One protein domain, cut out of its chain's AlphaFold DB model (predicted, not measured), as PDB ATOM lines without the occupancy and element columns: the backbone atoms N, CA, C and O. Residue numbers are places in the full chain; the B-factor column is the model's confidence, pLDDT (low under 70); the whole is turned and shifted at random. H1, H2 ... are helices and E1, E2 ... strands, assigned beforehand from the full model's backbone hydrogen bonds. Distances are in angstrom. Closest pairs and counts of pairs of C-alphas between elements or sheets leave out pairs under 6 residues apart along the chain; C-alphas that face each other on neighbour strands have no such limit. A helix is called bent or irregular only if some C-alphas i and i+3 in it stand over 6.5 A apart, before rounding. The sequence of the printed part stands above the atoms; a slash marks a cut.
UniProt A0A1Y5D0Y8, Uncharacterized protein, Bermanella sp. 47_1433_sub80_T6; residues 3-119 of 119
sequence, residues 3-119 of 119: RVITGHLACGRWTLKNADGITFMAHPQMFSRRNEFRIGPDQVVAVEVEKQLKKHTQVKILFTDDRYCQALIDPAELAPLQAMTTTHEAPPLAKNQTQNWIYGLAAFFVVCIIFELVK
ATOM      1  N   ARG A   3      64.147 102.074  95.903       91.56
ATOM      2  CA  ARG A   3      64.672 103.414  95.619       91.56
ATOM      3  C   ARG A   3      65.511 103.374  94.351       91.56
ATOM      4  O   ARG A   3      66.670 102.977  94.408       91.56
ATOM      5  N   VAL A   4      64.948 103.823  93.235       91.19
ATOM      6  CA  VAL A   4      65.681 103.959  91.970       91.19
ATOM      7  C   VAL A   4      66.672 105.115  92.096       91.19
ATOM      8  O   VAL A   4      66.288 106.227  92.471       91.19
ATOM      9  N   ILE A   5      67.945 104.830  91.820       89.31
ATOM     10  CA  ILE A   5      69.054 105.786  91.896       89.31
ATOM     11  C   ILE A   5      69.340 106.363  90.509       89.31
ATOM     12  O   ILE A   5      69.444 107.578  90.367       89.31
ATOM     13  N   THR A   6      69.481 105.491  89.504       89.31
ATOM     14  CA  THR A   6      69.885 105.852  88.138       89.31
ATOM     15  C   THR A   6      69.208 104.940  87.110       89.31
ATOM     16  O   THR A   6      68.751 103.841  87.443       89.31
ATOM     17  N   GLY A   7      69.171 105.380  85.852       88.06
ATOM     18  CA  GLY A   7      68.730 104.583  84.709       88.06
ATOM     19  C   GLY A   7      67.552 105.199  83.965       88.06
ATOM     20  O   GLY A   7      67.356 106.410  83.977       88.06
ATOM     21  N   HIS A   8      66.776 104.341  83.307       88.31
ATOM     22  CA  HIS A   8      65.707 104.738  82.385       88.31
ATOM     23  C   HIS A   8      64.363 105.004  83.074       88.31
ATOM     24  O   HIS A   8      63.421 105.483  82.446       88.31
ATOM     25  N   LEU A   9      64.261 104.680  84.363       85.94
ATOM     26  CA  LEU A   9      63.088 104.970  85.178       85.94
ATOM     27  C   LEU A   9      63.267 106.271  85.947       85.94
ATOM     28  O   LEU A   9      64.383 106.647  86.301       85.94
ATOM     29  N   ALA A  10      62.146 106.920  86.266       82.44
ATOM     30  CA  ALA A  10      62.144 108.092  87.128       82.44
ATOM     31  C   ALA A  10      62.858 107.786  88.455       82.44
ATOM     32  O   ALA A  10      62.494 106.851  89.177       82.44
ATOM     33  N   CYS A  11      63.874 108.586  88.783       86.88
ATOM     34  CA  CYS A  11      64.573 108.468  90.053       86.88
ATOM     35  C   CYS A  11      63.608 108.730  91.212       86.88
ATOM     36  O   CYS A  11      62.760 109.620  91.152       86.88
ATOM     37  N   GLY A  12      63.764 107.982  92.303       87.88
ATOM     38  CA  GLY A  12      62.955 108.179  93.500       87.88
ATOM     39  C   GLY A  12      62.364 106.895  94.056       87.88
ATOM     40  O   GLY A  12      62.935 105.811  93.933       87.88
ATOM     41  N   ARG A  13      61.241 107.044  94.761       90.81
ATOM     42  CA  ARG A  13      60.601 105.949  95.488       90.81
ATOM     43  C   ARG A  13      59.620 105.222  94.582       90.81
ATOM     44  O   ARG A  13      58.649 105.802  94.100       90.81
ATOM     45  N   TRP A  14      59.887 103.946  94.404       93.06
ATOM     46  CA  TRP A  14      59.027 102.960  93.789       93.06
ATOM     47  C   TRP A  14      58.567 101.983  94.868       93.06
ATOM     48  O   TRP A  14      59.237 101.745  95.879       93.06
ATOM     49  N   THR A  15      57.383 101.436  94.670       92.38
ATOM     50  CA  THR A  15      56.763 100.477  95.582       92.38
ATOM     51  C   THR A  15      56.462  99.210  94.821       92.38
ATOM     52  O   THR A  15      55.934  99.286  93.713       92.38
ATOM     53  N   LEU A  16      56.775  98.064  95.414       92.88
ATOM     54  CA  LEU A  16      56.281  96.794  94.920       92.88
ATOM     55  C   LEU A  16      54.839  96.626  95.413       92.88
ATOM     56  O   LEU A  16      54.560  96.817  96.598       92.88
ATOM     57  N   LYS A  17      53.916  96.322  94.508       92.38
ATOM     58  CA  LYS A  17      52.506  96.083  94.822       92.38
ATOM     59  C   LYS A  17      52.085  94.744  94.246       92.38
ATOM     60  O   LYS A  17      52.628  94.311  93.237       92.38
ATOM     61  N   ASN A  18      51.101  94.120  94.880       91.00
ATOM     62  CA  ASN A  18      50.411  92.965  94.329       91.00
ATOM     63  C   ASN A  18      48.925  93.314  94.192       91.00
ATOM     64  O   ASN A  18      48.321  93.819  95.142       91.00
ATOM     65  N   ALA A  19      48.363  93.118  93.003       89.25
ATOM     66  CA  ALA A  19      46.928  93.217  92.766       89.25
ATOM     67  C   ALA A  19      46.521  92.146  91.759       89.25
ATOM     68  O   ALA A  19      47.246  91.903  90.800       89.25
ATOM     69  N   ASP A  20      45.375  91.512  92.000       86.25
ATOM     70  CA  ASP A  20      44.847  90.426  91.167       86.25
ATOM     71  C   ASP A  20      45.853  89.269  90.973       86.25
ATOM     72  O   ASP A  20      45.876  88.620  89.937       86.25
ATOM     73  N   GLY A  21      46.714  89.025  91.974       86.75
ATOM     74  CA  GLY A  21      47.784  88.018  91.931       86.75
ATOM     75  C   GLY A  21      49.074  88.488  91.250       86.75
ATOM     76  O   GLY A  21      50.121  87.871  91.440       86.75
ATOM     77  N   ILE A  22      49.039  89.622  90.550       89.56
ATOM     78  CA  ILE A  22      50.146  90.140  89.744       89.56
ATOM     79  C   ILE A  22      51.006  91.074  90.590       89.56
ATOM     80  O   ILE A  22      50.522  92.071  91.134       89.56
ATOM     81  N   THR A  23      52.302  90.773  90.680       93.12
ATOM     82  CA  THR A  23      53.288  91.632  91.352       93.12
ATOM     83  C   THR A  23      53.859  92.637  90.361       93.12
ATOM     84  O   THR A  23      54.354  92.245  89.314       93.12
ATOM     85  N   PHE A  24      53.811  93.931  90.674       93.69
ATOM     86  CA  PHE A  24      54.293  94.996  89.795       93.69
ATOM     87  C   PHE A  24      54.980  96.121  90.573       93.69
ATOM     88  O   PHE A  24      54.703  96.366  91.750       93.69
ATOM     89  N   MET A  25      55.864  96.848  89.894       93.25
ATOM     90  CA  MET A  25      56.468  98.068  90.414       93.25
ATOM     91  C   MET A  25      55.562  99.262  90.113       93.25
ATOM     92  O   MET A  25      55.063  99.419  89.001       93.25
ATOM     93  N   ALA A  26      55.379 100.136  91.096       92.31
ATOM     94  CA  ALA A  26      54.556 101.328  90.978       92.31
ATOM     95  C   ALA A  26      55.301 102.582  91.439       92.31
ATOM     96  O   ALA A  26      55.944 102.577  92.493       92.31
ATOM     97  N   HIS A  27      55.160 103.665  90.677       90.81
ATOM     98  CA  HIS A  27      55.665 104.994  91.005       90.81
ATOM     99  C   HIS A  27      54.522 106.012  91.018       90.81
ATOM    100  O   HIS A  27      53.710 106.015  90.087       90.81
ATOM    101  N   PRO A  28      54.441 106.899  92.026       87.19
ATOM    102  CA  PRO A  28      53.479 107.993  92.008       87.19
ATOM    103  C   PRO A  28      53.711 108.889  90.791       87.19
ATOM    104  O   PRO A  28      54.812 109.395  90.593       87.19
ATOM    105  N   GLN A  29      52.670 109.118  89.995       83.50
ATOM    106  CA  GLN A  29      52.737 110.021  88.849       83.50
ATOM    107  C   GLN A  29      51.702 111.120  89.032       83.50
ATOM    108  O   GLN A  29      50.570 111.021  88.545       83.50
ATOM    109  N   MET A  30      52.108 112.167  89.753       73.81
ATOM    110  CA  MET A  30      51.274 113.351  89.936       73.81
ATOM    111  C   MET A  30      50.865 113.886  88.558       73.81
ATOM    112  O   MET A  30      51.655 113.856  87.616       73.81
ATOM    113  N   PHE A  31      49.614 114.332  88.436       71.62
ATOM    114  CA  PHE A  31      48.998 114.838  87.196       71.62
ATOM    115  C   PHE A  31      48.610 113.786  86.137       71.62
ATOM    116  O   PHE A  31      48.016 114.141  85.120       71.62
ATOM    117  N   SER A  32      48.834 112.488  86.374       74.06
ATOM    118  CA  SER A  32      48.207 111.427  85.572       74.06
ATOM    119  C   SER A  32      46.778 111.156  86.056       74.06
ATOM    120  O   SER A  32      46.541 111.080  87.259       74.06
ATOM    121  N   ARG A  33      45.821 110.905  85.145       68.19
ATOM    122  CA  ARG A  33      44.441 110.477  85.507       68.19
ATOM    123  C   ARG A  33      44.416 109.225  86.394       68.19
ATOM    124  O   ARG A  33      43.458 108.980  87.120       68.19
ATOM    125  N   ARG A  34      45.467 108.412  86.286       76.62
ATOM    126  CA  ARG A  34      45.674 107.170  87.036       76.62
ATOM    127  C   ARG A  34      46.519 107.370  88.298       76.62
ATOM    128  O   ARG A  34      46.597 106.452  89.104       76.62
ATOM    129  N   ASN A  35      47.141 108.544  88.450       83.00
ATOM    130  CA  ASN A  35      48.028 108.960  89.543       83.00
ATOM    131  C   ASN A  35      49.206 108.006  89.845       83.00
ATOM    132  O   ASN A  35      49.892 108.121  90.860       83.00
ATOM    133  N   GLU A  36      49.446 107.036  88.967       88.25
ATOM    134  CA  GLU A  36      50.383 105.947  89.186       88.25
ATOM    135  C   GLU A  36      50.901 105.438  87.844       88.25
ATOM    136  O   GLU A  36      50.125 105.133  86.934       88.25
ATOM    137  N   PHE A  37      52.222 105.330  87.754       88.75
ATOM    138  CA  PHE A  37      52.920 104.640  86.685       88.75
ATOM    139  C   PHE A  37      53.255 103.222  87.150       88.75
ATOM    140  O   PHE A  37      53.716 103.040  88.278       88.75
ATOM    141  N   ARG A  38      53.003 102.220  86.304       91.25
ATOM    142  CA  ARG A  38      53.154 100.797  86.637       91.25
ATOM    143  C   ARG A  38      54.096 100.119  85.653       91.25
ATOM    144  O   ARG A  38      54.005 100.380  84.459       91.25
ATOM    145  N   ILE A  39      54.938  99.234  86.167       91.75
ATOM    146  CA  ILE A  39      55.795  98.333  85.396       91.75
ATOM    147  C   ILE A  39      55.506  96.928  85.888       91.75
ATOM    148  O   ILE A  39      55.692  96.645  87.075       91.75
ATOM    149  N   GLY A  40      55.006  96.079  85.000       92.31
ATOM    150  CA  GLY A  40      54.706  94.699  85.330       92.31
ATOM    151  C   GLY A  40      55.844  93.737  84.995       92.31
ATOM    152  O   GLY A  40      56.889  94.147  84.482       92.31
ATOM    153  N   PRO A  41      55.624  92.452  85.306       91.31
ATOM    154  CA  PRO A  41      56.494  91.344  84.918       91.31
ATOM    155  C   PRO A  41      56.761  91.276  83.410       91.31
ATOM    156  O   PRO A  41      57.874  90.988  82.989       91.31
ATOM    157  N   ASP A  42      55.776  91.652  82.590       92.50
ATOM    158  CA  ASP A  42      55.883  91.765  81.129       92.50
ATOM    159  C   ASP A  42      57.057  92.633  80.638       92.50
ATOM    160  O   ASP A  42      57.537  92.456  79.519       92.50
ATOM    161  N   GLN A  43      57.533  93.561  81.469       91.44
ATOM    162  CA  GLN A  43      58.629  94.469  81.136       91.44
ATOM    163  C   GLN A  43      59.931  94.156  81.870       91.44
ATOM    164  O   GLN A  43      60.946  94.751  81.519       91.44
ATOM    165  N   VAL A  44      59.933  93.280  82.881       92.12
ATOM    166  CA  VAL A  44      61.120  92.970  83.694       92.12
ATOM    167  C   VAL A  44      61.777  91.696  83.176       92.12
ATOM    168  O   VAL A  44      61.216  90.612  83.259       92.12
ATOM    169  N   VAL A  45      63.000  91.822  82.667       91.69
ATOM    170  CA  VAL A  45      63.743  90.715  82.050       91.69
ATOM    171  C   VAL A  45      64.623  90.005  83.073       91.69
ATOM    172  O   VAL A  45      64.647  88.781  83.136       91.69
ATOM    173  N   ALA A  46      65.359  90.765  83.884       91.81
ATOM    174  CA  ALA A  46      66.288  90.203  84.857       91.81
ATOM    175  C   ALA A  46      66.562  91.171  86.013       91.81
ATOM    176  O   ALA A  46      66.417  92.387  85.887       91.81
ATOM    177  N   VAL A  47      66.972  90.616  87.153       92.50
ATOM    178  CA  VAL A  47      67.328  91.369  88.360       92.50
ATOM    179  C   VAL A  47      68.667  90.853  88.868       92.50
ATOM    180  O   VAL A  47      68.760  89.755  89.415       92.50
ATOM    181  N   GLU A  48      69.710  91.654  88.689       92.81
ATOM    182  CA  GLU A  48      71.078  91.326  89.079       92.81
ATOM    183  C   GLU A  48      71.412  91.996  90.413       92.81
ATOM    184  O   GLU A  48      71.179  93.190  90.602       92.81
ATOM    185  N   VAL A  49      71.974  91.243  91.358       92.44
ATOM    186  CA  VAL A  49      72.437  91.799  92.636       92.44
ATOM    187  C   VAL A  49      73.862  92.314  92.457       92.44
ATOM    188  O   VAL A  49      74.792  91.525  92.329       92.44
ATOM    189  N   GLU A  50      74.046  93.633  92.476       90.38
ATOM    190  CA  GLU A  50      75.374  94.247  92.349       90.38
ATOM    191  C   GLU A  50      76.118  94.242  93.690       90.38
ATOM    192  O   GLU A  50      77.313  93.954  93.755       90.38
ATOM    193  N   LYS A  51      75.423  94.591  94.782       89.50
ATOM    194  CA  LYS A  51      76.053  94.745  96.100       89.50
ATOM    195  C   LYS A  51      75.064  94.535  97.239       89.50
ATOM    196  O   LYS A  51      74.017  95.174  97.289       89.50
ATOM    197  N   GLN A  52      75.435  93.719  98.221       85.25
ATOM    198  CA  GLN A  52      74.725  93.652  99.500       85.25
ATOM    199  C   GLN A  52      75.307  94.677 100.481       85.25
ATOM    200  O   GLN A  52      76.494  94.652 100.805       85.25
ATOM    201  N   LEU A  53      74.472  95.602 100.957       83.81
ATOM    202  CA  LEU A  53      74.794  96.534 102.038       83.81
ATOM    203  C   LEU A  53      74.068  96.083 103.314       83.81
ATOM    204  O   LEU A  53      73.074  95.368 103.261       83.81
ATOM    205  N   LYS A  54      74.516  96.553 104.486       80.75
ATOM    206  CA  LYS A  54      73.977  96.112 105.793       80.75
ATOM    207  C   LYS A  54      72.456  96.268 105.960       80.75
ATOM    208  O   LYS A  54      71.872  95.546 106.755       80.75
ATOM    209  N   LYS A  55      71.832  97.240 105.284       84.94
ATOM    210  CA  LYS A  55      70.386  97.528 105.389       84.94
ATOM    211  C   LYS A  55      69.633  97.425 104.062       84.94
ATOM    212  O   LYS A  55      68.410  97.403 104.068       84.94
ATOM    213  N   HIS A  56      70.349  97.409 102.940       88.75
ATOM    214  CA  HIS A  56      69.767  97.495 101.603       88.75
ATOM    215  C   HIS A  56      70.563  96.633 100.632       88.75
ATOM    216  O   HIS A  56      71.771  96.475 100.779       88.75
ATOM    217  N   THR A  57      69.904  96.134  99.601       91.62
ATOM    218  CA  THR A  57      70.560  95.445  98.493       91.62
ATOM    219  C   THR A  57      70.533  96.363  97.285       91.62
ATOM    220  O   THR A  57      69.482  96.892  96.933       91.62
ATOM    221  N   GLN A  58      71.689  96.598  96.676       93.00
ATOM    222  CA  GLN A  58      71.778  97.279  95.397       93.00
ATOM    223  C   GLN A  58      71.558  96.258  94.290       93.00
ATOM    224  O   GLN A  58      72.276  95.258  94.206       93.00
ATOM    225  N   VAL A  59      70.557  96.524  93.461       93.88
ATOM    226  CA  VAL A  59      70.174  95.680  92.337       93.88
ATOM    227  C   VAL A  59      70.157  96.485  91.049       93.88
ATOM    228  O   VAL A  59      69.816  97.672  91.044       93.88
ATOM    229  N   LYS A  60      70.483  95.816  89.952       94.50
ATOM    230  CA  LYS A  60      70.285  96.293  88.594       94.50
ATOM    231  C   LYS A  60      69.104  95.540  87.998       94.50
ATOM    232  O   LYS A  60      69.127  94.318  87.898       94.50
ATOM    233  N   ILE A  61      68.058  96.274  87.647       93.56
ATOM    234  CA  ILE A  61      66.850  95.735  87.027       93.56
ATOM    235  C   ILE A  61      66.971  95.981  85.527       93.56
ATOM    236  O   ILE A  61      67.130  97.125  85.093       93.56
ATOM    237  N   LEU A  62      66.937  94.901  84.758       93.88
ATOM    238  CA  LEU A  62      66.945  94.901  83.304       93.88
ATOM    239  C   LEU A  62      65.503  94.803  82.813       93.88
ATOM    240  O   LEU A  62      64.741  93.949  83.272       93.88
ATOM    241  N   PHE A  63      65.140  95.681  81.888       92.94
ATOM    242  CA  PHE A  63      63.827  95.737  81.267       92.94
ATOM    243  C   PHE A  63      63.905  95.367  79.787       92.94
ATOM    244  O   PHE A  63      64.986  95.248  79.210       92.94
ATOM    245  N   THR A  64      62.741  95.223  79.163       90.19
ATOM    246  CA  THR A  64      62.628  95.121  77.708       90.19
ATOM    247  C   THR A  64      63.184  96.370  77.011       90.19
ATOM    248  O   THR A  64      63.190  97.476  77.574       90.19
ATOM    249  N   ASP A  65      63.636  96.188  75.769       89.31
ATOM    250  CA  ASP A  65      64.237  97.225  74.913       89.31
ATOM    251  C   ASP A  65      65.592  97.758  75.420       89.31
ATOM    252  O   ASP A  65      65.858  98.957  75.341       89.31
ATOM    253  N   ASP A  66      66.433  96.887  75.993       85.81
ATOM    254  CA  ASP A  66      67.769  97.213  76.534       85.81
ATOM    255  C   ASP A  66      67.781  98.324  77.603       85.81
ATOM    256  O   ASP A  66      68.816  98.908  77.946       85.81
ATOM    257  N   ARG A  67      66.616  98.612  78.188       90.38
ATOM    258  CA  ARG A  67      66.479  99.580  79.272       90.38
ATOM    259  C   ARG A  67      66.900  98.938  80.583       90.38
ATOM    260  O   ARG A  67      66.640  97.771  80.851       90.38
ATOM    261  N   TYR A  68      67.499  99.731  81.458       93.12
ATOM    262  CA  TYR A  68      67.863  99.283  82.801       93.12
ATOM    263  C   TYR A  68      67.702 100.388  83.840       93.12
ATOM    264  O   TYR A  68      67.716 101.582  83.509       93.12
ATOM    265  N   CYS A  69      67.599  99.994  85.107       92.81
ATOM    266  CA  CYS A  69      67.763 100.896  86.238       92.81
ATOM    267  C   CYS A  69      68.568 100.257  87.370       92.81
ATOM    268  O   CYS A  69      68.588  99.040  87.538       92.81
ATOM    269  N   GLN A  70      69.237 101.096  88.153       93.38
ATOM    270  CA  GLN A  70      69.872 100.696  89.404       93.38
ATOM    271  C   GLN A  70      69.016 101.177  90.568       93.38
ATOM    272  O   GLN A  70      68.628 102.348  90.634       93.38
ATOM    273  N   ALA A  71      68.734 100.277  91.502       93.38
ATOM    274  CA  ALA A  71      67.893 100.558  92.648       93.38
ATOM    275  C   ALA A  71      68.478  99.992  93.945       93.38
ATOM    276  O   ALA A  71      69.122  98.949  93.966       93.38
ATOM    277  N   LEU A  72      68.211 100.687  95.048       92.75
ATOM    278  CA  LEU A  72      68.392 100.164  96.397       92.75
ATOM    279  C   LEU A  72      67.061  99.606  96.875       92.75
ATOM    280  O   LEU A  72      66.075 100.343  96.952       92.75
ATOM    281  N   ILE A  73      67.043  98.329  97.219       92.81
ATOM    282  CA  ILE A  73      65.855  97.639  97.710       92.81
ATOM    283  C   ILE A  73      66.065  97.137  99.132       92.81
ATOM    284  O   ILE A  73      67.191  96.944  99.598       92.81
ATOM    285  N   ASP A  74      64.960  96.925  99.831       90.62
ATOM    286  CA  ASP A  74      64.959  96.156 101.071       90.62
ATOM    287  C   ASP A  74      65.236  94.674 100.740       90.62
ATOM    288  O   ASP A  74      64.662  94.178  99.766       90.62
ATOM    289  N   PRO A  75      66.092  93.947 101.485       87.56
ATOM    290  CA  PRO A  75      66.310  92.517 101.259       87.56
ATOM    291  C   PRO A  75      65.023  91.682 101.178       87.56
ATOM    292  O   PRO A  75      64.971  90.731 100.400       87.56
ATOM    293  N   ALA A  76      63.969  92.057 101.912       89.06
ATOM    294  CA  ALA A  76      62.676  91.370 101.857       89.06
ATOM    295  C   ALA A  76      61.955  91.516 100.499       89.06
ATOM    296  O   ALA A  76      61.139  90.671 100.138       89.06
ATOM    297  N   GLU A  77      62.262  92.562  99.727       87.81
ATOM    298  CA  GLU A  77      61.663  92.808  98.409       87.81
ATOM    299  C   GLU A  77      62.437  92.157  97.257       87.81
ATOM    300  O   GLU A  77      61.957  92.171  96.126       87.81
ATOM    301  N   LEU A  78      63.599  91.549  97.521       88.56
ATOM    302  CA  LEU A  78      64.404  90.901  96.484       88.56
ATOM    303  C   LEU A  78      63.682  89.697  95.869       88.56
ATOM    304  O   LEU A  78      63.578  89.612  94.651       88.56
ATOM    305  N   ALA A  79      63.155  88.796  96.704       89.56
ATOM    306  CA  ALA A  79      62.456  87.596  96.245       89.56
ATOM    307  C   ALA A  79      61.235  87.906  95.352       89.56
ATOM    308  O   ALA A  79      61.158  87.359  94.252       89.56
ATOM    309  N   PRO A  80      60.300  88.797  95.742       90.56
ATOM    310  CA  PRO A  80      59.157  89.106  94.888       90.56
ATOM    311  C   PRO A  80      59.546  89.916  93.640       90.56
ATOM    312  O   PRO A  80      58.897  89.766  92.611       90.56
ATOM    313  N   LEU A  81      60.620  90.712  93.681       89.69
ATOM    314  CA  LEU A  81      61.147  91.391  92.492       89.69
ATOM    315  C   LEU A  81      61.779  90.397  91.502       89.69
ATOM    316  O   LEU A  81      61.573  90.517  90.300       89.69
ATOM    317  N   GLN A  82      62.501  89.388  91.992       91.69
ATOM    318  CA  GLN A  82      63.020  88.299  91.158       91.69
ATOM    319  C   GLN A  82      61.896  87.425  90.592       91.69
ATOM    320  O   GLN A  82      61.983  86.987  89.455       91.69
ATOM    321  N   ALA A  83      60.801  87.220  91.325       89.62
ATOM    322  CA  ALA A  83      59.638  86.501  90.802       89.62
ATOM    323  C   ALA A  83      58.969  87.215  89.608       89.62
ATOM    324  O   ALA A  83      58.285  86.576  88.809       89.62
ATOM    325  N   MET A  84      59.183  88.525  89.440       91.00
ATOM    326  CA  MET A  84      58.707  89.239  88.253       91.00
ATOM    327  C   MET A  84      59.464  88.844  86.979       91.00
ATOM    328  O   MET A  84      58.933  89.055  85.901       91.00
ATOM    329  N   THR A  85      60.665  88.255  87.061       90.44
ATOM    330  CA  THR A  85      61.421  87.854  85.857       90.44
ATOM    331  C   THR A  85      60.904  86.556  85.237       90.44
ATOM    332  O   THR A  85      61.282  86.211  84.121       90.44
ATOM    333  N   THR A  86      60.102  85.780  85.971       88.81
ATOM    334  CA  THR A  86      59.592  84.471  85.529       88.81
ATOM    335  C   THR A  86      58.155  84.522  85.025       88.81
ATOM    336  O   THR A  86      57.659  83.534  84.488       88.81
ATOM    337  N   THR A  87      57.476  85.653  85.203       86.12
ATOM    338  CA  THR A  87      56.088  85.866  84.791       86.12
ATOM    339  C   THR A  87      56.039  86.939  83.707       86.12
ATOM    340  O   THR A  87      56.889  87.819  83.651       86.12
ATOM    341  N   HIS A  88      55.053  86.865  82.814       87.25
ATOM    342  CA  HIS A  88      54.913  87.795  81.681       87.25
ATOM    343  C   HIS A  88      53.543  88.479  81.662       87.25
ATOM    344  O   HIS A  88      53.044  88.893  80.617       87.25
ATOM    345  N   GLU A  89      52.900  88.555  82.821       87.38
ATOM    346  CA  GLU A  89      51.582  89.160  82.953       87.38
ATOM    347  C   GLU A  89      51.705  90.686  82.953       87.38
ATOM    348  O   GLU A  89      52.588  91.254  83.596       87.38
ATOM    349  N   ALA A  90      50.816  91.360  82.225       88.81
ATOM    350  CA  ALA A  90      50.744  92.815  82.246       88.81
ATOM    351  C   ALA A  90      50.152  93.288  83.585       88.81
ATOM    352  O   ALA A  90      49.227  92.658  84.108       88.81
ATOM    353  N   PRO A  91      50.617  94.418  84.145       89.25
ATOM    354  CA  PRO A  91      50.085  94.905  85.404       89.25
ATOM    355  C   PRO A  91      48.615  95.305  85.212       89.25
ATOM    356  O   PRO A  91      48.267  95.904  84.184       89.25
ATOM    357  N   PRO A  92      47.736  95.049  86.199       87.81
ATOM    358  CA  PRO A  92      46.342  95.447  86.091       87.81
ATOM    359  C   PRO A  92      46.242  96.963  85.912       87.81
ATOM    360  O   PRO A  92      47.135  97.729  86.300       87.81
ATOM    361  N   LEU A  93      45.137  97.434  85.338       84.12
ATOM    362  CA  LEU A  93      44.929  98.865  85.153       84.12
ATOM    363  C   LEU A  93      44.823  99.570  86.511       84.12
ATOM    364  O   LEU A  93      44.185  99.092  87.451       84.12
ATOM    365  N   ALA A  94      45.455 100.737  86.620       81.75
ATOM    366  CA  ALA A  94      45.281 101.580  87.794       81.75
ATOM    367  C   ALA A  94      43.820 102.002  87.946       81.75
ATOM    368  O   ALA A  94      43.160 102.348  86.962       81.75
ATOM    369  N   LYS A  95      43.326 101.979  89.192       77.44
ATOM    370  CA  LYS A  95      41.957 102.392  89.509       77.44
ATOM    371  C   LYS A  95      41.746 103.815  89.006       77.44
ATOM    372  O   LYS A  95      42.520 104.716  89.324       77.44
ATOM    373  N   ASN A  96      40.696 104.010  88.217       73.00
ATOM    374  CA  ASN A  96      40.349 105.326  87.712       73.00
ATOM    375  C   ASN A  96      39.836 106.195  88.871       73.00
ATOM    376  O   ASN A  96      38.773 105.923  89.419       73.00
ATOM    377  N   GLN A  97      40.587 107.235  89.241       68.38
ATOM    378  CA  GLN A  97      40.220 108.136  90.341       68.38
ATOM    379  C   GLN A  97      39.384 109.342  89.886       68.38
ATOM    380  O   GLN A  97      38.974 110.149  90.718       68.38
ATOM    381  N   THR A  98      39.083 109.457  88.585       68.56
ATOM    382  CA  THR A  98      38.398 110.622  87.986       68.56
ATOM    383  C   THR A  98      37.017 110.893  88.595       68.56
ATOM    384  O   THR A  98      36.518 112.004  88.472       68.56
ATOM    385  N   GLN A  99      36.397 109.919  89.268       74.38
ATOM    386  CA  GLN A  99      35.059 110.050  89.858       74.38
ATOM    387  C   GLN A  99      35.056 110.123  91.393       74.38
ATOM    388  O   GLN A  99      33.997 110.303  91.986       74.38
ATOM    389  N   ASN A 100      36.212 110.049  92.062       79.88
ATOM    390  CA  ASN A 100      36.260 110.077  93.531       79.88
ATOM    391  C   ASN A 100      35.706 111.383  94.122       79.88
ATOM    392  O   ASN A 100      35.094 111.368  95.188       79.88
ATOM    393  N   TRP A 101      35.855 112.501  93.409       80.12
ATOM    394  CA  TRP A 101      35.262 113.779  93.804       80.12
ATOM    395  C   TRP A 101      33.725 113.761  93.745       80.12
ATOM    396  O   TRP A 101      33.091 114.432  94.554       80.12
ATOM    397  N   ILE A 102      33.121 112.964  92.850       84.62
ATOM    398  CA  ILE A 102      31.661 112.805  92.745       84.62
ATOM    399  C   ILE A 102      31.134 112.094  93.989       84.62
ATOM    400  O   ILE A 102      30.164 112.549  94.588       84.62
ATOM    401  N   TYR A 103      31.802 111.019  94.423       84.81
ATOM    402  CA  TYR A 103      31.451 110.338  95.672       84.81
ATOM    403  C   TYR A 103      31.598 111.265  96.884       84.81
ATOM    404  O   TYR A 103      30.731 111.269  97.753       84.81
ATOM    405  N   GLY A 104      32.650 112.093  96.912       87.50
ATOM    406  CA  GLY A 104      32.826 113.117  97.945       87.50
ATOM    407  C   GLY A 104      31.689 114.145  97.964       87.50
ATOM    408  O   GLY A 104      31.148 114.441  99.025       87.50
ATOM    409  N   LEU A 105      31.280 114.637  96.790       92.81
ATOM    410  CA  LEU A 105      30.174 115.588  96.652       92.81
ATOM    411  C   LEU A 105      28.828 114.971  97.065       92.81
ATOM    412  O   LEU A 105      28.054 115.599  97.783       92.81
ATOM    413  N   ALA A 106      28.556 113.731  96.652       92.75
ATOM    414  CA  ALA A 106      27.341 113.017  97.035       92.75
ATOM    415  C   ALA A 106      27.272 112.788  98.554       92.75
ATOM    416  O   ALA A 106      26.239 113.050  99.167       92.75
ATOM    417  N   ALA A 107      28.378 112.365  99.175       92.81
ATOM    418  CA  ALA A 107      28.458 112.187 100.623       92.81
ATOM    419  C   ALA A 107      28.222 113.503 101.381       92.81
ATOM    420  O   ALA A 107      27.502 113.513 102.377       92.81
ATOM    421  N   PHE A 108      28.769 114.617 100.883       94.44
ATOM    422  CA  PHE A 108      28.527 115.944 101.449       94.44
ATOM    423  C   PHE A 108      27.033 116.298 101.459       94.44
ATOM    424  O   PHE A 108      26.501 116.660 102.507       94.44
ATOM    425  N   PHE A 109      26.329 116.112 100.336       95.94
ATOM    426  CA  PHE A 109      24.885 116.364 100.281       95.94
ATOM    427  C   PHE A 109      24.088 115.468 101.231       95.94
ATOM    428  O   PHE A 109      23.181 115.959 101.899       95.94
ATOM    429  N   VAL A 110      24.436 114.182 101.341       95.31
ATOM    430  CA  VAL A 110      23.785 113.262 102.290       95.31
ATOM    431  C   VAL A 110      23.938 113.760 103.727       95.31
ATOM    432  O   VAL A 110      22.955 113.802 104.463       95.31
ATOM    433  N   VAL A 111      25.139 114.195 104.121       95.00
ATOM    434  CA  VAL A 111      25.386 114.749 105.462       95.00
ATOM    435  C   VAL A 111      24.577 116.027 105.693       95.00
ATOM    436  O   VAL A 111      23.966 116.160 106.750       95.00
ATOM    437  N   CYS A 112      24.510 116.937 104.715       94.94
ATOM    438  CA  CYS A 112      23.699 118.154 104.820       94.94
ATOM    439  C   CYS A 112      22.202 117.849 104.986       94.94
ATOM    440  O   CYS A 112      21.548 118.470 105.817       94.94
ATOM    441  N   ILE A 113      21.670 116.881 104.233       94.62
ATOM    442  CA  ILE A 113      20.261 116.471 104.330       94.62
ATOM    443  C   ILE A 113      19.969 115.865 105.705       94.62
ATOM    444  O   ILE A 113      18.974 116.220 106.329       94.62
ATOM    445  N   ILE A 114      20.836 114.974 106.197       94.06
ATOM    446  CA  ILE A 114      20.681 114.378 107.532       94.06
ATOM    447  C   ILE A 114      20.723 115.464 108.610       94.06
ATOM    448  O   ILE A 114      19.900 115.447 109.519       94.06
ATOM    449  N   PHE A 115      21.654 116.414 108.505       94.12
ATOM    450  CA  PHE A 115      21.772 117.510 109.464       94.12
ATOM    451  C   PHE A 115      20.507 118.376 109.509       94.12
ATOM    452  O   PHE A 115      20.044 118.707 110.596       94.12
ATOM    453  N   GLU A 116      19.918 118.690 108.351       90.38
ATOM    454  CA  GLU A 116      18.676 119.472 108.288       90.38
ATOM    455  C   GLU A 116      17.454 118.684 108.790       90.38
ATOM    456  O   GLU A 116      16.547 119.278 109.355       90.38
ATOM    457  N   LEU A 117      17.428 117.354 108.638       87.69
ATOM    458  CA  LEU A 117      16.338 116.494 109.131       87.69
ATOM    459  C   LEU A 117      16.365 116.252 110.649       87.69
ATOM    460  O   LEU A 117      15.341 115.890 111.222       87.69
ATOM    461  N   VAL A 118      17.535 116.370 111.284       90.19
ATOM    462  CA  VAL A 118      17.714 116.184 112.739       90.19
ATOM    463  C   VAL A 118      17.469 117.487 113.515       90.19
ATOM    464  O   VAL A 118      17.317 117.454 114.737       90.19
ATOM    465  N   LYS A 119      17.444 118.621 112.815       67.56
ATOM    466  CA  LYS A 119      17.163 119.945 113.365       67.56
ATOM    467  C   LYS A 119      15.669 120.147 113.616       67.56
ATOM    468  O   LYS A 119      15.357 120.773 114.654       67.56
TER     469      LYS A 119
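AT A GLANCE: This is residues 3 to 119 of the 119 residues of an uncharacterized protein of Bermanella sp. 47_1433_sub80_T6 (UniProt A0A1Y5D0Y8). A seven-stranded sheet, curled like part of a barrel, makes a compact body with the short helix H1 packed on it, and the long helix H2 sticks out alone as an arm at the end of a long link. The sheet runs E4, E3, E2, E1, E7, E6, E5, all antiparallel. The printed part has 117 residues, with seven strands followed along the chain by two helices, and the class is mixed, helices and strands. The whole is loose, with a radius of gyration of the C-alphas of 19.6 A, and it spans 67 by 31 by 25 A, the arm adding much of the length.

IN THESE COORDINATES: E1 is residues 3 to 7, beginning at C-alpha 3 (64.672, 103.414, 95.619). E2 is residues 12 to 19, 21.9 A long; E3 is residues 22 to 28, 18.3 A; E4 is residues 36 to 39. E5, residues 44 to 52, is 20.9 A long and ends at C-alpha 52 (74.725, 93.652, 99.500). E6 is residues 57 to 63, 18.5 A, and E7 is residues 68 to 73, 15.1 A. H1 is residues 75 to 83, 13.8 A, and is irregular, but only just: C-alphas 76 and 79 are 6.8 A apart. H2, residues 100 to 118, is 27.4 A long and ends at C-alpha 118 (17.714, 116.184, 112.739).

HOW THE PARTS SIT: The sheet is strongly twisted, with edge strands E4 and E5. It holds two meanders, each strand the antiparallel neighbour of the one before: E1 E2 E3 E4 and E5 E6 E7. E1, of the one meander, and E7, of the other, are antiparallel neighbours, with N 5 and O 70 within hydrogen-bond range at 2.8 A. E2 pairs in a staggered way, with E1 over residues 12 to 13 (N 4 and O 12, 2.9 A) and with E3 over residues 15 to 19 (N 17 and O 24, 2.9 A). E3 and E4 form a hairpin, with N 27 and O 37 2.9 A apart. E6 forms hairpins with E5 (N 60 and O 48, 2.8 A) and with E7 (N 59 and O 71, 2.9 A). H1 is on the sheet; its closest C-alphas to E6 are those of Pro 75 and Thr 57, 5.9 A apart, and to E3 those of Pro 80 and Thr 23, 7.3 A apart. H2 is not on the sheet and is apart from H1. In H2 every O i to N i+4 pair is within hydrogen-bond range; in H1, 3 of 5 are.

THE WHOLE: The C-alphas farthest apart, those of Glu 50 and Lys 119, are 67.0 A apart. Residues 99 to 119, of which 100 to 118 belong to H2, stand free; without them the body spans 42 by 26 by 26 A. The printed part has no cut. The link from H1 to H2, 16 residues, is long. The mean pLDDT of the printed part is 88.3; residues 33, 97 to 98 and 119 are under 70.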